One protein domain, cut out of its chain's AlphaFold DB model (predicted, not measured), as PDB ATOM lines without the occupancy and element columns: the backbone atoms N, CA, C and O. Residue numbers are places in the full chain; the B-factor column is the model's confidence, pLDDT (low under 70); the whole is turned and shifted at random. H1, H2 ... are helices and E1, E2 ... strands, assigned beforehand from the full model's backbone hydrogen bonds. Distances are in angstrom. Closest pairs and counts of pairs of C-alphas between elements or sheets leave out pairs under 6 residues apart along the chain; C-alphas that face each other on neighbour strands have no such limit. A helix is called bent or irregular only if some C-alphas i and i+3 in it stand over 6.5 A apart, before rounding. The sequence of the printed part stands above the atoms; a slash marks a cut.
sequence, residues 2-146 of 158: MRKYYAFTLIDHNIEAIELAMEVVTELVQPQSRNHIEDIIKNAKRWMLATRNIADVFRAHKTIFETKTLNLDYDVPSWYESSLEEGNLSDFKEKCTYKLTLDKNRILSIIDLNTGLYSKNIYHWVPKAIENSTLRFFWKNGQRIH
ATOM      1  N   MET A   2     245.612 213.681 221.254       74.31
ATOM      2  CA  MET A   2     246.641 212.779 220.684       74.31
ATOM      3  C   MET A   2     246.148 211.368 220.314       74.31
ATOM      4  O   MET A   2     246.448 210.886 219.229       74.31
ATOM      5  N   ARG A   3     245.316 210.730 221.151       75.00
ATOM      6  CA  ARG A   3     244.756 209.390 220.859       75.00
ATOM      7  C   ARG A   3     243.937 209.327 219.565       75.00
ATOM      8  O   ARG A   3     243.976 208.320 218.871       75.00
ATOM      9  N   LYS A   4     243.212 210.401 219.237       78.81
ATOM     10  CA  LYS A   4     242.414 210.473 218.007       78.81
ATOM     11  C   LYS A   4     243.334 210.558 216.785       78.81
ATOM     12  O   LYS A   4     243.113 209.841 215.822       78.81
ATOM     13  N   TYR A   5     244.388 211.374 216.861       83.12
ATOM     14  CA  TYR A   5     245.408 211.468 215.810       83.12
ATOM     15  C   TYR A   5     246.158 210.153 215.607       83.12
ATOM     16  O   TYR A   5     246.356 209.747 214.472       83.12
ATOM     17  N   TYR A   6     246.486 209.442 216.685       83.38
ATOM     18  CA  TYR A   6     247.082 208.111 216.595       83.38
ATOM     19  C   TYR A   6     246.195 207.124 215.821       83.38
ATOM     20  O   TYR A   6     246.676 206.441 214.920       83.38
ATOM     21  N   ALA A   7     244.889 207.095 216.118       86.25
ATOM     22  CA  ALA A   7     243.937 206.288 215.356       86.25
ATOM     23  C   ALA A   7     243.909 206.694 213.876       86.25
ATOM     24  O   ALA A   7     243.965 205.823 213.018       86.25
ATOM     25  N   PHE A   8     243.872 207.998 213.580       87.56
ATOM     26  CA  PHE A   8     243.926 208.502 212.207       87.56
ATOM     27  C   PHE A   8     245.186 208.042 211.479       87.56
ATOM     28  O   PHE A   8     245.086 207.488 210.396       87.56
ATOM     29  N   THR A   9     246.370 208.189 212.073       85.12
ATOM     30  CA  THR A   9     247.611 207.741 211.429       85.12
ATOM     31  C   THR A   9     247.579 206.245 211.126       85.12
ATOM     32  O   THR A   9     247.964 205.827 210.041       85.12
ATOM     33  N   LEU A  10     247.088 205.424 212.053       85.12
ATOM     34  CA  LEU A  10     247.067 203.973 211.884       85.12
ATOM     35  C   LEU A  10     245.988 203.454 210.934       85.12
ATOM     36  O   LEU A  10     246.195 202.431 210.283       85.12
ATOM     37  N   ILE A  11     244.832 204.108 210.902       85.81
ATOM     38  CA  ILE A  11     243.689 203.679 210.096       85.81
ATOM     39  C   ILE A  11     243.756 204.317 208.704       85.81
ATOM     40  O   ILE A  11     243.422 203.661 207.720       85.81
ATOM     41  N   ASP A  12     244.205 205.567 208.612       88.06
ATOM     42  CA  ASP A  12     244.072 206.386 207.407       88.06
ATOM     43  C   ASP A  12     245.395 206.633 206.690       88.06
ATOM     44  O   ASP A  12     245.351 206.918 205.500       88.06
ATOM     45  N   HIS A  13     246.538 206.508 207.374       89.62
ATOM     46  CA  HIS A  13     247.850 206.869 206.818       89.62
ATOM     47  C   HIS A  13     248.941 205.803 207.017       89.62
ATOM     48  O   HIS A  13     250.128 206.083 206.851       89.62
ATOM     49  N   ASN A  14     248.579 204.582 207.427       88.19
ATOM     50  CA  ASN A  14     249.558 203.531 207.719       88.19
ATOM     51  C   ASN A  14     250.336 203.124 206.464       88.19
ATOM     52  O   ASN A  14     251.554 202.969 206.526       88.19
ATOM     53  N   ILE A  15     249.633 202.971 205.341       90.69
ATOM     54  CA  ILE A  15     250.250 202.582 204.075       90.69
ATOM     55  C   ILE A  15     251.220 203.675 203.645       90.69
ATOM     56  O   ILE A  15     252.391 203.388 203.441       90.69
ATOM     57  N   GLU A  16     250.764 204.923 203.619       92.19
ATOM     58  CA  GLU A  16     251.542 206.101 203.252       92.19
ATOM     59  C   GLU A  16     252.792 206.245 204.128       92.19
ATOM     60  O   GLU A  16     253.873 206.533 203.623       92.19
ATOM     61  N   ALA A  17     252.680 205.965 205.430       90.50
ATOM     62  CA  ALA A  17     253.825 205.955 206.334       90.50
ATOM     63  C   ALA A  17     254.839 204.847 205.992       90.50
ATOM     64  O   ALA A  17     256.044 205.099 206.021       90.50
ATOM     65  N   ILE A  18     254.380 203.635 205.650       91.69
ATOM     66  CA  ILE A  18     255.260 202.553 205.177       91.69
ATOM     67  C   ILE A  18     255.921 202.955 203.857       91.69
ATOM     68  O   ILE A  18     257.115 202.731 203.680       91.69
ATOM     69  N   GLU A  19     255.171 203.539 202.927       93.81
ATOM     70  CA  GLU A  19     255.704 203.945 201.629       93.81
ATOM     71  C   GLU A  19     256.788 205.007 201.762       93.81
ATOM     72  O   GLU A  19     257.879 204.798 201.231       93.81
ATOM     73  N   LEU A  20     256.520 206.063 202.533       94.06
ATOM     74  CA  LEU A  20     257.478 207.128 202.810       94.06
ATOM     75  C   LEU A  20     258.734 206.586 203.499       94.06
ATOM     76  O   LEU A  20     259.847 206.937 203.122       94.06
ATOM     77  N   ALA A  21     258.581 205.695 204.485       92.12
ATOM     78  CA  ALA A  21     259.727 205.092 205.160       92.12
ATOM     79  C   ALA A  21     260.624 204.319 204.178       92.12
ATOM     80  O   ALA A  21     261.846 204.448 204.223       92.12
ATOM     81  N   MET A  22     260.030 203.544 203.268       93.12
ATOM     82  CA  MET A  22     260.789 202.766 202.284       93.12
ATOM     83  C   MET A  22     261.416 203.642 201.192       93.12
ATOM     84  O   MET A  22     262.504 203.326 200.710       93.12
ATOM     85  N   GLU A  23     260.765 204.742 200.817       92.38
ATOM     86  CA  GLU A  23     261.322 205.751 199.912       92.38
ATOM     87  C   GLU A  23     262.563 206.406 200.524       92.38
ATOM     88  O   GLU A  23     263.637 206.330 199.932       92.38
ATOM     89  N   VAL A  24     262.462 206.903 201.760       93.06
ATOM     90  CA  VAL A  24     263.598 207.489 202.491       93.06
ATOM     91  C   VAL A  24     264.755 206.494 202.606       93.06
ATOM     92  O   VAL A  24     265.905 206.848 202.350       93.06
ATOM     93  N   VAL A  25     264.480 205.226 202.936       90.31
ATOM     94  CA  VAL A  25     265.524 204.186 202.984       90.31
ATOM     95  C   VAL A  25     266.196 204.007 201.621       90.31
ATOM     96  O   VAL A  25     267.409 203.834 201.576       90.31
ATOM     97  N   THR A  26     265.444 204.087 200.520       89.56
ATOM     98  CA  THR A  26     265.987 203.995 199.152       89.56
ATOM     99  C   THR A  26     266.869 205.194 198.806       89.56
ATOM    100  O   THR A  26     267.934 205.026 198.212       89.56
ATOM    101  N   GLU A  27     266.460 206.402 199.193       89.19
ATOM    102  CA  GLU A  27     267.216 207.635 198.943       89.19
ATOM    103  C   GLU A  27     268.560 207.665 199.676       89.19
ATOM    104  O   GLU A  27     269.541 208.185 199.143       89.19
ATOM    105  N   LEU A  28     268.625 207.060 200.864       88.62
ATOM    106  CA  LEU A  28     269.853 206.952 201.656       88.62
ATOM    107  C   LEU A  28     270.873 205.958 201.071       88.62
ATOM    108  O   LEU A  28     272.031 205.943 201.497       88.62
ATOM    109  N   VAL A  29     270.483 205.131 200.095       86.69
ATOM    110  CA  VAL A  29     271.395 204.186 199.440       86.69
ATOM    111  C   VAL A  29     272.337 204.923 198.490       86.69
ATOM    112  O   VAL A  29     271.913 205.620 197.566       86.69
ATOM    113  N   GLN A  30     273.642 204.699 198.667       79.62
ATOM    114  CA  GLN A  30     274.666 205.260 197.786       79.62
ATOM    115  C   GLN A  30     274.460 204.806 196.324       79.62
ATOM    116  O   GLN A  30     274.218 203.617 196.089       79.62
ATOM    117  N   PRO A  31     274.643 205.693 195.323       76.00
ATOM    118  CA  PRO A  31     274.379 205.386 193.912       76.00
ATOM    119  C   PRO A  31     275.089 204.128 193.387       76.00
ATOM    120  O   PRO A  31     274.536 203.390 192.578       76.00
ATOM    121  N   GLN A  32     276.294 203.854 193.887       74.19
ATOM    122  CA  GLN A  32     277.133 202.715 193.497       74.19
ATOM    123  C   GLN A  32     276.602 201.336 193.923       74.19
ATOM    124  O   GLN A  32     276.948 200.336 193.301       74.19
ATOM    125  N   SER A  33     275.723 201.278 194.926       73.25
ATOM    126  CA  SER A  33     275.116 200.030 195.422       73.25
ATOM    127  C   SER A  33     273.619 199.938 195.109       73.25
ATOM    128  O   SER A  33     272.946 198.988 195.516       73.25
ATOM    129  N   ARG A  34     273.091 200.933 194.386       71.38
ATOM    130  CA  ARG A  34     271.661 201.192 194.234       71.38
ATOM    131  C   ARG A  34     270.915 200.029 193.574       71.38
ATOM    132  O   ARG A  34     269.981 199.519 194.176       71.38
ATOM    133  N   ASN A  35     271.392 199.503 192.443       73.44
ATOM    134  CA  ASN A  35     270.665 198.454 191.705       73.44
ATOM    135  C   ASN A  35     270.438 197.163 192.516       73.44
ATOM    136  O   ASN A  35     269.390 196.539 192.401       73.44
ATOM    137  N   HIS A  36     271.410 196.734 193.330       77.25
ATOM    138  CA  HIS A  36     271.264 195.506 194.120       77.25
ATOM    139  C   HIS A  36     270.389 195.721 195.363       77.25
ATOM    140  O   HIS A  36     269.571 194.867 195.708       77.25
ATOM    141  N   ILE A  37     270.555 196.866 196.025       86.69
ATOM    142  CA  ILE A  37     269.855 197.184 197.270       86.69
ATOM    143  C   ILE A  37     268.398 197.590 197.002       86.69
ATOM    144  O   ILE A  37     267.525 197.271 197.805       86.69
ATOM    145  N   GLU A  38     268.094 198.206 195.859       88.88
ATOM    146  CA  GLU A  38     266.721 198.547 195.460       88.88
ATOM    147  C   GLU A  38     265.802 197.320 195.422       88.88
ATOM    148  O   GLU A  38     264.679 197.372 195.926       88.88
ATOM    149  N   ASP A  39     266.280 196.186 194.903       90.19
ATOM    150  CA  ASP A  39     265.500 194.944 194.877       90.19
ATOM    151  C   ASP A  39     265.236 194.385 196.283       90.19
ATOM    152  O   ASP A  39     264.153 193.849 196.554       90.19
ATOM    153  N   ILE A  40     266.204 194.531 197.190       92.44
ATOM    154  CA  ILE A  40     266.082 194.133 198.598       92.44
ATOM    155  C   ILE A  40     265.022 195.000 199.284       92.44
ATOM    156  O   ILE A  40     264.063 194.477 199.861       92.44
ATOM    157  N   ILE A  41     265.137 196.324 199.149       93.25
ATOM    158  CA  ILE A  41     264.188 197.295 199.705       93.25
ATOM    159  C   ILE A  41     262.789 197.056 199.133       93.25
ATOM    160  O   ILE A  41     261.807 197.039 199.874       93.25
ATOM    161  N   LYS A  42     262.671 196.790 197.830       93.81
ATOM    162  CA  LYS A  42     261.396 196.471 197.180       93.81
ATOM    163  C   LYS A  42     260.749 195.217 197.768       93.81
ATOM    164  O   LYS A  42     259.538 195.215 198.001       93.81
ATOM    165  N   ASN A  43     261.514 194.155 198.022       94.56
ATOM    166  CA  ASN A  43     260.986 192.941 198.652       94.56
ATOM    167  C   ASN A  43     260.563 193.191 200.106       94.56
ATOM    168  O   ASN A  43     259.465 192.778 200.493       94.56
ATOM    169  N   ALA A  44     261.356 193.944 200.872       94.75
ATOM    170  CA  ALA A  44     260.987 194.370 202.218       94.75
ATOM    171  C   ALA A  44     259.701 195.215 202.220       94.75
ATOM    172  O   ALA A  44     258.782 194.926 202.988       94.75
ATOM    173  N   LYS A  45     259.564 196.178 201.293       95.75
ATOM    174  CA  LYS A  45     258.368 197.029 201.146       95.75
ATOM    175  C   LYS A  45     257.140 196.173 200.862       95.75
ATOM    176  O   LYS A  45     256.114 196.322 201.522       95.75
ATOM    177  N   ARG A  46     257.243 195.242 199.907       95.56
ATOM    178  CA  ARG A  46     256.149 194.319 199.554       95.56
ATOM    179  C   ARG A  46     255.711 193.484 200.751       95.56
ATOM    180  O   ARG A  46     254.511 193.333 200.972       95.56
ATOM    181  N   TRP A  47     256.657 192.969 201.533       95.25
ATOM    182  CA  TRP A  47     256.351 192.225 202.750       95.25
ATOM    183  C   TRP A  47     255.697 193.096 203.831       95.25
ATOM    184  O   TRP A  47     254.670 192.700 204.390       95.25
ATOM    185  N   MET A  48     256.224 194.297 204.088       94.31
ATOM    186  CA  MET A  48     255.650 195.231 205.061       94.31
ATOM    187  C   MET A  48     254.223 195.622 204.680       94.31
ATOM    188  O   MET A  48     253.317 195.458 205.490       94.31
ATOM    189  N   LEU A  49     253.980 196.039 203.437       93.06
ATOM    190  CA  LEU A  49     252.636 196.390 202.968       93.06
ATOM    191  C   LEU A  49     251.660 195.210 203.060       93.06
ATOM    192  O   LEU A  49     250.503 195.377 203.442       93.06
ATOM    193  N   ALA A  50     252.123 193.997 202.753       92.06
ATOM    194  CA  ALA A  50     251.276 192.812 202.788       92.06
ATOM    195  C   ALA A  50     250.927 192.351 204.212       92.06
ATOM    196  O   ALA A  50     249.883 191.723 204.406       92.06
ATOM    197  N   THR A  51     251.784 192.630 205.199       91.81
ATOM    198  CA  THR A  51     251.645 192.087 206.559       91.81
ATOM    199  C   THR A  51     251.323 193.120 207.633       91.81
ATOM    200  O   THR A  51     250.788 192.737 208.673       91.81
ATOM    201  N   ARG A  52     251.637 194.400 207.409       89.62
ATOM    202  CA  ARG A  52     251.542 195.497 208.388       89.62
ATOM    203  C   ARG A  52     250.455 196.524 208.061       89.62
ATOM    204  O   ARG A  52     250.253 197.440 208.854       89.62
ATOM    205  N   ASN A  53     249.724 196.350 206.957       85.81
ATOM    206  CA  ASN A  53     248.510 197.117 206.686       85.81
ATOM    207  C   ASN A  53     247.393 196.697 207.661       85.81
ATOM    208  O   ASN A  53     246.632 195.761 207.409       85.81
ATOM    209  N   ILE A  54     247.317 197.395 208.792       83.81
ATOM    210  CA  ILE A  54     246.294 197.180 209.825       83.81
ATOM    211  C   ILE A  54     245.003 197.959 209.547       83.81
ATOM    212  O   ILE A  54     243.988 197.687 210.187       83.81
ATOM    213  N   ALA A  55     245.021 198.913 208.608       82.06
ATOM    214  CA  ALA A  55     243.835 199.677 208.232       82.06
ATOM    215  C   ALA A  55     242.724 198.741 207.745       82.06
ATOM    216  O   ALA A  55     241.564 198.910 208.125       82.06
ATOM    217  N   ASP A  56     243.103 197.702 206.992       79.94
ATOM    218  CA  ASP A  56     242.210 196.629 206.559       79.94
ATOM    219  C   ASP A  56     241.455 196.048 207.768       79.94
ATOM    220  O   ASP A  56     240.225 196.006 207.752       79.94
ATOM    221  N   VAL A  57     242.162 195.669 208.842       85.31
ATOM    222  CA  VAL A  57     241.587 195.008 210.033       85.31
ATOM    223  C   VAL A  57     240.483 195.839 210.683       85.31
ATOM    224  O   VAL A  57     239.472 195.298 211.129       85.31
ATOM    225  N   PHE A  58     240.676 197.153 210.722       83.19
ATOM    226  CA  PHE A  58     239.762 198.082 211.371       83.19
ATOM    227  C   PHE A  58     238.614 198.520 210.443       83.19
ATOM    228  O   PHE A  58     237.498 198.723 210.916       83.19
ATOM    229  N   ARG A  59     238.838 198.623 209.125       74.94
ATOM    230  CA  ARG A  59     237.846 199.144 208.163       74.94
ATOM    231  C   ARG A  59     236.994 198.076 207.465       74.94
ATOM    232  O   ARG A  59     235.848 198.359 207.123       74.94
ATOM    233  N   ALA A  60     237.521 196.878 207.200       62.28
ATOM    234  CA  ALA A  60     236.951 195.958 206.205       62.28
ATOM    235  C   ALA A  60     236.577 194.576 206.777       62.28
ATOM    236  O   ALA A  60     237.191 193.561 206.466       62.28
ATOM    237  N   HIS A  61     235.499 194.490 207.560       59.78
ATOM    238  CA  HIS A  61     235.114 193.266 208.288       59.78
ATOM    239  C   HIS A  61     234.922 191.977 207.453       59.78
ATOM    240  O   HIS A  61     234.947 190.891 208.030       59.78
ATOM    241  N   LYS A  62     234.716 192.046 206.127       59.00
ATOM    242  CA  LYS A  62     234.398 190.859 205.305       59.00
ATOM    243  C   LYS A  62     235.587 190.231 204.566       59.00
ATOM    244  O   LYS A  62     235.634 189.009 204.492       59.00
ATOM    245  N   THR A  63     236.546 191.013 204.067       63.19
ATOM    246  CA  THR A  63     237.654 190.510 203.219       63.19
ATOM    247  C   THR A  63     239.003 190.436 203.944       63.19
ATOM    248  O   THR A  63     239.965 189.872 203.428       63.19
ATOM    249  N   ILE A  64     239.099 190.944 205.178       69.94
ATOM    250  CA  ILE A  64     240.370 191.000 205.925       69.94
ATOM    251  C   ILE A  64     240.990 189.637 206.216       69.94
ATOM    252  O   ILE A  64     242.216 189.503 206.207       69.94
ATOM    253  N   PHE A  65     240.146 188.631 206.448       79.81
ATOM    254  CA  PHE A  65     240.560 187.276 206.810       79.81
ATOM    255  C   PHE A  65     240.868 186.404 205.594       79.81
ATOM    256  O   PHE A  65     241.219 185.234 205.757       79.81
ATOM    257  N   GLU A  66     240.751 186.950 204.381       82.25
ATOM    258  CA  GLU A  66     241.184 186.244 203.188       82.25
ATOM    259  C   GLU A  66     242.678 185.951 203.268       82.25
ATOM    260  O   GLU A  66     243.520 186.797 203.599       82.25
ATOM    261  N   THR A  67     242.997 184.704 202.937       85.19
ATOM    262  CA  THR A  67     244.374 184.284 202.760       85.19
ATOM    263  C   THR A  67     244.954 185.000 201.547       85.19
ATOM    264  O   THR A  67     244.385 184.927 200.460       85.19
ATOM    265  N   LYS A  68     246.124 185.623 201.707       89.81
ATOM    266  CA  LYS A  68     246.889 186.186 200.584       89.81
ATOM    267  C   LYS A  68     248.152 185.367 200.345       89.81
ATOM    268  O   LYS A  68     248.804 184.947 201.297       89.81
ATOM    269  N   THR A  69     248.519 185.174 199.085       93.94
ATOM    270  CA  THR A  69     249.807 184.581 198.710       93.94
ATOM    271  C   THR A  69     250.796 185.697 198.395       93.94
ATOM    272  O   THR A  69     250.489 186.585 197.602       93.94
ATOM    273  N   LEU A  70     251.979 185.656 199.003       95.12
ATOM    274  CA  LEU A  70     253.057 186.614 198.789       95.12
ATOM    275  C   LEU A  70     254.282 185.889 198.232       95.12
ATOM    276  O   LEU A  70     254.809 184.986 198.870       95.12
ATOM    277  N   ASN A  71     254.740 186.301 197.054       95.69
ATOM    278  CA  ASN A  71     255.966 185.793 196.437       95.69
ATOM    279  C   ASN A  71     257.079 186.827 196.599       95.69
ATOM    280  O   ASN A  71     256.891 187.969 196.169       95.69
ATOM    281  N   LEU A  72     258.210 186.433 197.175       95.19
ATOM    282  CA  LEU A  72     259.373 187.293 197.390       95.19
ATOM    283  C   LEU A  72     260.618 186.652 196.776       95.19
ATOM    284  O   LEU A  72     260.725 185.429 196.709       95.19
ATOM    285  N   ASP A  73     261.553 187.490 196.341       95.12
ATOM    286  CA  ASP A  73     262.869 187.060 195.853       95.12
ATOM    287  C   ASP A  73     263.915 186.964 196.977       95.12
ATOM    288  O   ASP A  73     264.997 186.421 196.764       95.12
ATOM    289  N   TYR A  74     263.571 187.478 198.162       93.75
ATOM    290  CA  TYR A  74     264.349 187.384 199.396       93.75
ATOM    291  C   TYR A  74     263.445 186.874 200.523       93.75
ATOM    292  O   TYR A  74     262.279 187.275 200.604       93.75
ATOM    293  N   ASP A  75     263.971 186.031 201.413       93.06
ATOM    294  CA  ASP A  75     263.239 185.484 202.560       93.06
ATOM    295  C   ASP A  75     263.162 186.496 203.720       93.06
ATOM    296  O   ASP A  75     263.696 186.297 204.813       93.06
ATOM    297  N   VAL A  76     262.483 187.619 203.450       93.38
ATOM    298  CA  VAL A  76     262.290 188.732 204.395       93.38
ATOM    299  C   VAL A  76     261.671 188.273 205.723       93.38
ATOM    300  O   VAL A  76     262.142 188.732 206.763       93.38
ATOM    301  N   PRO A  77     260.644 187.391 205.753       92.38
ATOM    302  CA  PRO A  77     260.078 186.932 207.019       92.38
ATOM    303  C   PRO A  77     261.085 186.173 207.886       92.38
ATOM    304  O   PRO A  77     261.159 186.450 209.079       92.38
ATOM    305  N   SER A  78     261.870 185.259 207.306       90.38
ATOM    306  CA  SER A  78     262.886 184.515 208.061       90.38
ATOM    307  C   SER A  78     263.956 185.446 208.625       90.38
ATOM    308  O   SER A  78     264.273 185.344 209.805       90.38
ATOM    309  N   TRP A  79     264.436 186.398 207.818       91.25
ATOM    310  CA  TRP A  79     265.386 187.424 208.258       91.25
ATOM    311  C   TRP A  79     264.849 188.269 209.423       91.25
ATOM    312  O   TRP A  79     265.553 188.539 210.392       91.25
ATOM    313  N   TYR A  80     263.582 188.678 209.353       88.88
ATOM    314  CA  TYR A  80     262.973 189.503 210.393       88.88
ATOM    315  C   TYR A  80     262.814 188.754 211.725       88.88
ATOM    316  O   TYR A  80     262.960 189.353 212.791       88.88
ATOM    317  N   GLU A  81     262.502 187.457 211.681       85.31
ATOM    318  CA  GLU A  81     262.325 186.637 212.885       85.31
ATOM    319  C   GLU A  81     263.658 186.113 213.447       85.31
ATOM    320  O   GLU A  81     263.760 185.911 214.658       85.31
ATOM    321  N   SER A  82     264.715 185.980 212.632       80.75
ATOM    322  CA  SER A  82     266.060 185.529 213.050       80.75
ATOM    323  C   SER A  82     266.840 186.549 213.896       80.75
ATOM    324  O   SER A  82     268.061 186.477 213.977       80.75
ATOM    325  N   SER A  83     266.125 187.488 214.517       58.09
ATOM    326  CA  SER A  83     266.528 188.727 215.203       58.09
ATOM    327  C   SER A  83     267.538 188.635 216.369       58.09
ATOM    328  O   SER A  83     267.520 189.488 217.254       58.09
ATOM    329  N   LEU A  84     268.446 187.658 216.387       54.25
ATOM    330  CA  LEU A  84     269.522 187.549 217.379       54.25
ATOM    331  C   LEU A  84     270.938 187.642 216.800       54.25
ATOM    332  O   LEU A  84     271.851 187.944 217.561       54.25
ATOM    333  N   GLU A  85     271.140 187.463 215.494       54.78
ATOM    334  CA  GLU A  85     272.462 187.603 214.875       54.78
ATOM    335  C   GLU A  85     272.349 188.460 213.611       54.78
ATOM    336  O   GLU A  85     271.398 188.334 212.846       54.78
ATOM    337  N   GLU A  86     273.286 189.391 213.458       58.47
ATOM    338  CA  GLU A  86     273.330 190.560 212.572       58.47
ATOM    339  C   GLU A  86     273.354 190.229 211.060       58.47
ATOM    340  O   GLU A  86     274.205 190.705 210.313       58.47
ATOM    341  N   GLY A  87     272.435 189.394 210.579       68.62
ATOM    342  CA  GLY A  87     272.349 189.009 209.175       68.62
ATOM    343  C   GLY A  87     271.855 190.159 208.300       68.62
ATOM    344  O   GLY A  87     270.852 190.814 208.609       68.62
ATOM    345  N   ASN A  88     272.526 190.390 207.171       84.81
ATOM    346  CA  ASN A  88     272.041 191.318 206.161       84.81
ATOM    347  C   ASN A  88     270.922 190.630 205.367       84.81
ATOM    348  O   ASN A  88     271.017 189.450 205.036       84.81
ATOM    349  N   LEU A  89     269.852 191.349 205.013       87.25
ATOM    350  CA  LEU A  89     268.774 190.785 204.193       87.25
ATOM    351  C   LEU A  89     269.288 190.281 202.826       87.25
ATOM    352  O   LEU A  89     268.679 189.393 202.228       87.25
ATOM    353  N   SER A  90     270.432 190.791 202.351       88.12
ATOM    354  CA  SER A  90     271.136 190.258 201.176       88.12
ATOM    355  C   SER A  90     271.468 188.769 201.283       88.12
ATOM    356  O   SER A  90     271.462 188.074 200.267       88.12
ATOM    357  N   ASP A  91     271.713 188.273 202.498       89.31
ATOM    358  CA  ASP A  91     272.129 186.891 202.763       89.31
ATOM    359  C   ASP A  91     270.948 185.912 202.655       89.31
ATOM    360  O   ASP A  91     271.125 184.706 202.511       89.31
ATOM    361  N   PHE A  92     269.723 186.444 202.627       90.88
ATOM    362  CA  PHE A  92     268.473 185.695 202.514       90.88
ATOM    363  C   PHE A  92     267.936 185.690 201.074       90.88
ATOM    364  O   PHE A  92     266.723 185.668 200.855       90.88
ATOM    365  N   LYS A  93     268.816 185.743 200.064       92.31
ATOM    366  CA  LYS A  93     268.435 185.735 198.641       92.31
ATOM    367  C   LYS A  93     267.922 184.364 198.197       92.31
ATOM    368  O   LYS A  93     268.630 183.572 197.578       92.31
ATOM    369  N   GLU A  94     266.654 184.106 198.478       90.81
ATOM    370  CA  GLU A  94     265.962 182.884 198.104       90.81
ATOM    371  C   GLU A  94     264.526 183.195 197.669       90.81
ATOM    372  O   GLU A  94     263.748 183.818 198.396       90.81
ATOM    373  N   LYS A  95     264.142 182.708 196.479       93.44
ATOM    374  CA  LYS A  95     262.758 182.822 196.012       93.44
ATOM    375  C   LYS A  95     261.847 181.995 196.904       93.44
ATOM    376  O   LYS A  95     261.955 180.772 196.947       93.44
ATOM    377  N   CYS A  96     260.902 182.659 197.549       94.25
ATOM    378  CA  CYS A  96     260.026 182.052 198.533       94.25
ATOM    379  C   CYS A  96     258.571 182.485 198.321       94.25
ATOM    380  O   CYS A  96     258.267 183.556 197.788       94.25
ATOM    381  N   THR A  97     257.651 181.619 198.740       96.06
ATOM    382  CA  THR A  97     256.216 181.891 198.709       96.06
ATOM    383  C   THR A  97     255.663 181.746 200.115       96.06
ATOM    384  O   THR A  97     255.874 180.730 200.775       96.06
ATOM    385  N   TYR A  98     254.918 182.751 200.551       95.75
ATOM    386  CA  TYR A  98     254.283 182.808 201.854       95.75
ATOM    387  C   TYR A  98     252.767 182.849 201.726       95.75
ATOM    388  O   TYR A  98     252.209 183.615 200.939       95.75
ATOM    389  N   LYS A  99     252.099 182.052 202.556       95.38
ATOM    390  CA  LYS A  99     250.669 182.154 202.819       95.38
ATOM    391  C   LYS A  99     250.468 183.096 204.003       95.38
ATOM    392  O   LYS A  99     250.920 182.800 205.106       95.38
ATOM    393  N   LEU A 100     249.813 184.227 203.775       93.62
ATOM    394  CA  LEU A 100     249.557 185.252 204.782       93.62
ATOM    395  C   LEU A 100     248.153 185.095 205.359       93.62
ATOM    396  O   LEU A 100     247.172 185.085 204.611       93.62
ATOM    397  N   THR A 101     248.057 185.015 206.684       91.69
ATOM    398  CA  THR A 101     246.792 184.820 207.409       91.69
ATOM    399  C   THR A 101     246.713 185.706 208.650       91.69
ATOM    400  O   THR A 101     247.734 186.130 209.184       91.69
ATOM    401  N   LEU A 102     245.494 186.001 209.100       90.50
ATOM    402  CA  LEU A 102     245.226 186.679 210.370       90.50
ATOM    403  C   LEU A 102     244.646 185.687 211.378       90.50
ATOM    404  O   LEU A 102     243.907 184.777 210.997       90.50
ATOM    405  N   ASP A 103     244.896 185.919 212.665       89.69
ATOM    406  CA  ASP A 103     244.173 185.232 213.736       89.69
ATOM    407  C   ASP A 103     242.770 185.840 213.885       89.69
ATOM    408  O   ASP A 103     242.537 186.788 214.639       89.69
ATOM    409  N   LYS A 104     241.829 185.300 213.104       88.75
ATOM    410  CA  LYS A 104     240.449 185.787 213.038       88.75
ATOM    411  C   LYS A 104     239.786 185.858 214.407       88.75
ATOM    412  O   LYS A 104     239.181 186.875 214.738       88.75
ATOM    413  N   ASN A 105     239.879 184.781 215.182       89.50
ATOM    414  CA  ASN A 105     239.153 184.661 216.442       89.50
ATOM    415  C   ASN A 105     239.666 185.684 217.452       89.50
ATOM    416  O   ASN A 105     238.876 186.372 218.099       89.50
ATOM    417  N   ARG A 106     240.991 185.836 217.531       90.69
ATOM    418  CA  ARG A 106     241.611 186.806 218.427       90.69
ATOM    419  C   ARG A 106     241.285 188.243 218.041       90.69
ATOM    420  O   ARG A 106     240.930 189.033 218.910       90.69
ATOM    421  N   ILE A 107     241.373 188.581 216.754       90.94
ATOM    422  CA  ILE A 107     241.061 189.931 216.270       90.94
ATOM    423  C   ILE A 107     239.604 190.285 216.560       90.94
ATOM    424  O   ILE A 107     239.351 191.341 217.132       90.94
ATOM    425  N   LEU A 108     238.655 189.407 216.216       90.19
ATOM    426  CA  LEU A 108     237.233 189.662 216.466       90.19
ATOM    427  C   LEU A 108     236.947 189.834 217.960       90.19
ATOM    428  O   LEU A 108     236.294 190.799 218.336       90.19
ATOM    429  N   SER A 109     237.534 188.992 218.816       91.44
ATOM    430  CA  SER A 109     237.413 189.135 220.272       91.44
ATOM    431  C   SER A 109     237.902 190.498 220.778       91.44
ATOM    432  O   SER A 109     237.238 191.113 221.613       91.44
ATOM    433  N   ILE A 110     239.029 191.000 220.263       91.94
ATOM    434  CA  ILE A 110     239.549 192.321 220.639       91.94
ATOM    435  C   ILE A 110     238.598 193.431 220.170       91.94
ATOM    436  O   ILE A 110     238.326 194.362 220.932       91.94
ATOM    437  N   ILE A 111     238.087 193.346 218.938       90.00
ATOM    438  CA  ILE A 111     237.153 194.336 218.382       90.00
ATOM    439  C   ILE A 111     235.854 194.361 219.195       90.00
ATOM    440  O   ILE A 111     235.427 195.430 219.633       90.00
ATOM    441  N   ASP A 112     235.253 193.202 219.452       90.44
ATOM    442  CA  ASP A 112     233.984 193.082 220.177       90.44
ATOM    443  C   ASP A 112     234.106 193.617 221.611       90.44
ATOM    444  O   ASP A 112     233.279 194.413 222.061       90.44
ATOM    445  N   LEU A 113     235.197 193.277 222.306       91.94
ATOM    446  CA  LEU A 113     235.469 193.781 223.652       91.94
ATOM    447  C   LEU A 113     235.586 195.314 223.676       91.94
ATOM    448  O   LEU A 113     234.973 195.983 224.509       91.94
ATOM    449  N   ASN A 114     236.375 195.892 222.767       91.31
ATOM    450  CA  ASN A 114     236.659 197.328 222.788       91.31
ATOM    451  C   ASN A 114     235.476 198.168 222.281       91.31
ATOM    452  O   ASN A 114     235.226 199.258 222.805       91.31
ATOM    453  N   THR A 115     234.717 197.668 221.304       89.94
ATOM    454  CA  THR A 115     233.490 198.330 220.836       89.94
ATOM    455  C   THR A 115     232.403 198.346 221.913       89.94
ATOM    456  O   THR A 115     231.708 199.354 222.046       89.94
ATOM    457  N   GLY A 116     232.293 197.276 222.710       90.00
ATOM    458  CA  GLY A 116     231.361 197.188 223.836       90.00
ATOM    459  C   GLY A 116     231.722 198.099 225.014       90.00
ATOM    460  O   GLY A 116     230.835 198.718 225.597       90.00
ATOM    461  N   LEU A 117     233.011 198.214 225.351       90.38
ATOM    462  CA  LEU A 117     233.467 198.978 226.522       90.38
ATOM    463  C   LEU A 117     233.587 200.489 226.292       90.38
ATOM    464  O   LEU A 117     233.385 201.258 227.229       90.38
ATOM    465  N   TYR A 118     233.959 200.929 225.085       87.25
ATOM    466  CA  TYR A 118     234.338 202.329 224.862       87.25
ATOM    467  C   TYR A 118     233.357 203.092 223.977       87.25
ATOM    468  O   TYR A 118     232.860 204.148 224.361       87.25
ATOM    469  N   SER A 119     233.129 202.619 222.751       86.12
ATOM    470  CA  SER A 119     232.246 203.273 221.784       86.12
ATOM    471  C   SER A 119     232.127 202.433 220.518       86.12
ATOM    472  O   SER A 119     233.063 201.735 220.142       86.12
ATOM    473  N   LYS A 120     231.042 202.629 219.763       86.00
ATOM    474  CA  LYS A 120     230.952 202.173 218.369       86.00
ATOM    475  C   LYS A 120     231.825 202.994 217.408       86.00
ATOM    476  O   LYS A 120     232.072 202.555 216.291       86.00
ATOM    477  N   ASN A 121     232.296 204.179 217.812       88.06
ATOM    478  CA  ASN A 121     233.183 204.995 216.983       88.06
ATOM    479  C   ASN A 121     234.600 204.404 216.959       88.06
ATOM    480  O   ASN A 121     235.275 204.339 217.989       88.06
ATOM    481  N   ILE A 122     235.059 204.033 215.764       87.62
ATOM    482  CA  ILE A 122     236.358 203.399 215.532       87.62
ATOM    483  C   ILE A 122     237.547 204.198 216.063       87.62
ATOM    484  O   ILE A 122     238.432 203.646 216.714       87.62
ATOM    485  N   TYR A 123     237.516 205.520 215.910       89.25
ATOM    486  CA  TYR A 123     238.594 206.400 216.359       89.25
ATOM    487  C   TYR A 123     238.661 206.542 217.885       89.25
ATOM    488  O   TYR A 123     239.603 207.137 218.409       89.25
ATOM    489  N   HIS A 124     237.666 206.024 218.612       87.69
ATOM    490  CA  HIS A 124     237.662 206.000 220.072       87.69
ATOM    491  C   HIS A 124     238.183 204.672 220.624       87.69
ATOM    492  O   HIS A 124     238.929 204.683 221.603       87.69
ATOM    493  N   TRP A 125     237.818 203.542 220.009       89.75
ATOM    494  CA  TRP A 125     238.154 202.223 220.548       89.75
ATOM    495  C   TRP A 125     239.456 201.636 219.984       89.75
ATOM    496  O   TRP A 125     240.131 200.905 220.703       89.75
ATOM    497  N   VAL A 126     239.881 201.986 218.762       90.19
ATOM    498  CA  VAL A 126     241.138 201.468 218.175       90.19
ATOM    499  C   VAL A 126     242.381 201.816 219.006       90.19
ATOM    500  O   VAL A 126     243.165 200.907 219.281       90.19
ATOM    501  N   PRO A 127     242.566 203.060 219.499       89.50
ATOM    502  CA  PRO A 127     243.674 203.361 220.404       89.50
ATOM    503  C   PRO A 127     243.681 202.461 221.640       89.50
ATOM    504  O   PRO A 127     244.743 202.042 222.077       89.50
ATOM    505  N   LYS A 128     242.502 202.124 222.177       89.50
ATOM    506  CA  LYS A 128     242.370 201.236 223.338       89.50
ATOM    507  C   LYS A 128     242.678 199.787 223.011       89.50
ATOM    508  O   LYS A 128     243.382 199.143 223.780       89.50
ATOM    509  N   ALA A 129     242.248 199.306 221.849       90.25
ATOM    510  CA  ALA A 129     242.601 197.974 221.383       90.25
ATOM    511  C   ALA A 129     244.125 197.789 221.287       90.25
ATOM    512  O   ALA A 129     244.625 196.733 221.663       90.25
ATOM    513  N   ILE A 130     244.853 198.818 220.841       88.56
ATOM    514  CA  ILE A 130     246.314 198.778 220.684       88.56
ATOM    515  C   ILE A 130     247.058 199.090 221.991       88.56
ATOM    516  O   ILE A 130     248.098 198.501 222.251       88.56
ATOM    517  N   GLU A 131     246.544 199.973 222.851       87.12
ATOM    518  CA  GLU A 131     247.111 200.175 224.196       87.12
ATOM    519  C   GLU A 131     247.025 198.878 225.026       87.12
ATOM    520  O   GLU A 131     247.953 198.543 225.757       87.12
ATOM    521  N   ASN A 132     245.926 198.128 224.884       88.25
ATOM    522  CA  ASN A 132     245.653 196.926 225.674       88.25
ATOM    523  C   ASN A 132     246.151 195.622 225.020       88.25
ATOM    524  O   ASN A 132     246.086 194.565 225.647       88.25
ATOM    525  N   SER A 133     246.619 195.662 223.767       88.50
ATOM    526  CA  SER A 133     247.041 194.472 223.012       88.50
ATOM    527  C   SER A 133     248.264 194.773 222.152       88.50
ATOM    528  O   SER A 133     248.385 195.860 221.605       88.50
ATOM    529  N   THR A 134     249.155 193.803 221.932       86.88
ATOM    530  CA  THR A 134     250.287 194.042 221.019       86.88
ATOM    531  C   THR A 134     249.817 194.257 219.580       86.88
ATOM    532  O   THR A 134     248.970 193.520 219.065       86.88
ATOM    533  N   LEU A 135     250.435 195.229 218.898       85.06
ATOM    534  CA  LEU A 135     250.191 195.518 217.485       85.06
ATOM    535  C   LEU A 135     250.412 194.282 216.593       85.06
ATOM    536  O   LEU A 135     249.763 194.147 215.557       85.06
ATOM    537  N   ARG A 136     251.265 193.341 217.037       86.88
ATOM    538  CA  ARG A 136     251.538 192.069 216.351       86.88
ATOM    539  C   ARG A 136     250.280 191.231 216.107       86.88
ATOM    540  O   ARG A 136     250.242 190.503 215.124       86.88
ATOM    541  N   PHE A 137     249.242 191.340 216.940       88.25
ATOM    542  CA  PHE A 137     247.995 190.590 216.719       88.25
ATOM    543  C   PHE A 137     247.222 191.047 215.487       88.25
ATOM    544  O   PHE A 137     246.438 190.276 214.941       88.25
ATOM    545  N   PHE A 138     247.445 192.283 215.046       88.88
ATOM    546  CA  PHE A 138     246.804 192.838 213.861       88.88
ATOM    547  C   PHE A 138     247.653 192.644 212.598       88.88
ATOM    548  O   PHE A 138     247.234 193.036 211.511       88.88
ATOM    549  N   TRP A 139     248.841 192.043 212.717       90.69
ATOM    550  CA  TRP A 139     249.697 191.728 211.580       90.69
ATOM    551  C   TRP A 139     249.345 190.371 210.981       90.69
ATOM    552  O   TRP A 139     248.963 189.435 211.685       90.69
ATOM    553  N   LYS A 140     249.515 190.243 209.661       89.25
ATOM    554  CA  LYS A 140     249.411 188.933 209.011       89.25
ATOM    555  C   LYS A 140     250.640 188.096 209.323       89.25
ATOM    556  O   LYS A 140     251.768 188.539 209.110       89.25
ATOM    557  N   ASN A 141     250.396 186.863 209.747       88.00
ATOM    558  CA  ASN A 141     251.418 185.847 209.938       88.00
ATOM    559  C   ASN A 141     251.682 185.138 208.611       88.00
ATOM    560  O   ASN A 141     250.740 184.764 207.902       88.00
ATOM    561  N   GLY A 142     252.959 184.967 208.279       89.75
ATOM    562  CA  GLY A 142     253.395 184.245 207.092       89.75
ATOM    563  C   GLY A 142     253.737 182.798 207.418       89.75
ATOM    564  O   GLY A 142     254.559 182.538 208.286       89.75
ATOM    565  N   GLN A 143     253.146 181.860 206.685       92.12
ATOM    566  CA  GLN A 143     253.590 180.468 206.651       92.12
ATOM    567  C   GLN A 143     254.264 180.195 205.312       92.12
ATOM    568  O   GLN A 143     253.654 180.396 204.256       92.12
ATOM    569  N   ARG A 144     255.527 179.768 205.349       91.81
ATOM    570  CA  ARG A 144     256.289 179.452 204.142       91.81
ATOM    571  C   ARG A 144     255.691 178.217 203.466       91.81
ATOM    572  O   ARG A 144     255.480 177.194 204.109       91.81
ATOM    573  N   ILE A 145     255.422 178.307 202.168       91.31
ATOM    574  CA  ILE A 145     254.967 177.176 201.357       91.31
ATOM    575  C   ILE A 145     256.215 176.524 200.763       91.31
ATOM    576  O   ILE A 145     256.837 177.083 199.859       91.31
ATOM    577  N   HIS A 146     256.618 175.359 201.267       75.50
ATOM    578  CA  HIS A 146     257.662 174.575 200.611       75.50
ATOM    579  C   HIS A 146     257.125 174.053 199.278       75.50
ATOM    580  O   HIS A 146     256.116 173.349 199.240       75.50
TER     581      HIS A 146
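This is residues 2 to 146 of the 158 residues of an uncharacterized protein of Candidatus Poribacteria bacterium (UniProt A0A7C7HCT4). A small three-stranded sheet is covered on one face by the long helix H3, and H2 folds back along the side of H3 away from the sheet, in a helical hairpin. At one end of this stack H1, H4, H7 and H8 gather in a group of crossing helices; at the other end are the short H5 and H6, and residues 81 to 86, of which 81 belongs to H5, stick out. The printed part has 145 residues, with nine named helices and three named strands in the order H1 H2 H3 H4 E1 H5 H6 E2 H7 H8 H9 E3. The sheet, in the order E1 E2 E3, is antiparallel, and the class is mostly helix. The whole is only just compact, close to loose, with a radius of gyration of the C-alphas of 17.0 A and spans of 53 by 36 by 29 A.

The strands are E1, residues 68 to 72, E2, residues 96 to 101, 16.2 A long, and E3, residues 141 to 144, which ends at C-alpha 144 (256.289, 179.452, 204.142). H3, residues 31 to 52, is 28.8 A long; H2, residues 14 to 27, and H7, residues 104 to 117, are each 20.1 A. H1, residues 2 to 12, is 15.0 A long and begins at C-alpha 2 (246.641, 212.779, 220.684); H8, residues 122 to 131, is 14.2 A. The shorter helices are H4, residues 55 to 59, H5, residues 76 to 81, H6, residues 89 to 92, and H9, residues 135 to 138. H3 is irregular, with C-alphas 32 and 35 7.9 A apart and a kink of 47 degrees near residue 38; H8 is only just irregular, with C-alphas 124 and 127 6.6 A apart.

E2 is antiparallel to E1, with N 70 and O 98 2.8 A apart, and to E3, with N 99 and O 143 2.8 A apart, both within hydrogen-bond range. H3 is on the sheet at a height of 10.6 A, making two layers, a helix on one face of a sheet; it runs along the strands, at 13 degrees to E1 on the local plane. H2 and H3 touch at a shallow tilt of 13 degrees, opposite ways, closest at the C-alphas of Met 22 and Lys 45, 6.3 A. H5 only grazes the sheet with residues 76 to 78, and touches H6, closest at the C-alphas of Trp 79 and Leu 89, 6.3 A. H1 touches H4, closest at the C-alphas of Ile 11 and Ala 55, 4.4 A, and H8, about perpendicular at 79 degrees, closest at those of Ala 7 and Tyr 123, 5.4 A. H7 touches H8 with residues 110 to 115 alone, at a steep tilt of 65 degrees, closest at the C-alphas of Asn 114 and Trp 125, 5.6 A. H7 and H9 only just touch, with 3 pairs of C-alphas within 8 A, the closest those of Ile 107 and Phe 138, 6.9 A. Packing among the helices is mostly crossed. Every O i to N i+4 pair is within hydrogen-bond range in H1, H2, H4, H5 and H7, against 14 of 18 in H3 and 4 of 6 in H8; H6 and H9 are too short for such a pair.

The two C-alphas farthest apart are those of Gln 32 and Gly 116, 55.2 A. The printed part has no cut and no long link. Mean pLDDT of the printed part is 86.6; residues 60 to 64 and 83 to 87 are under 70.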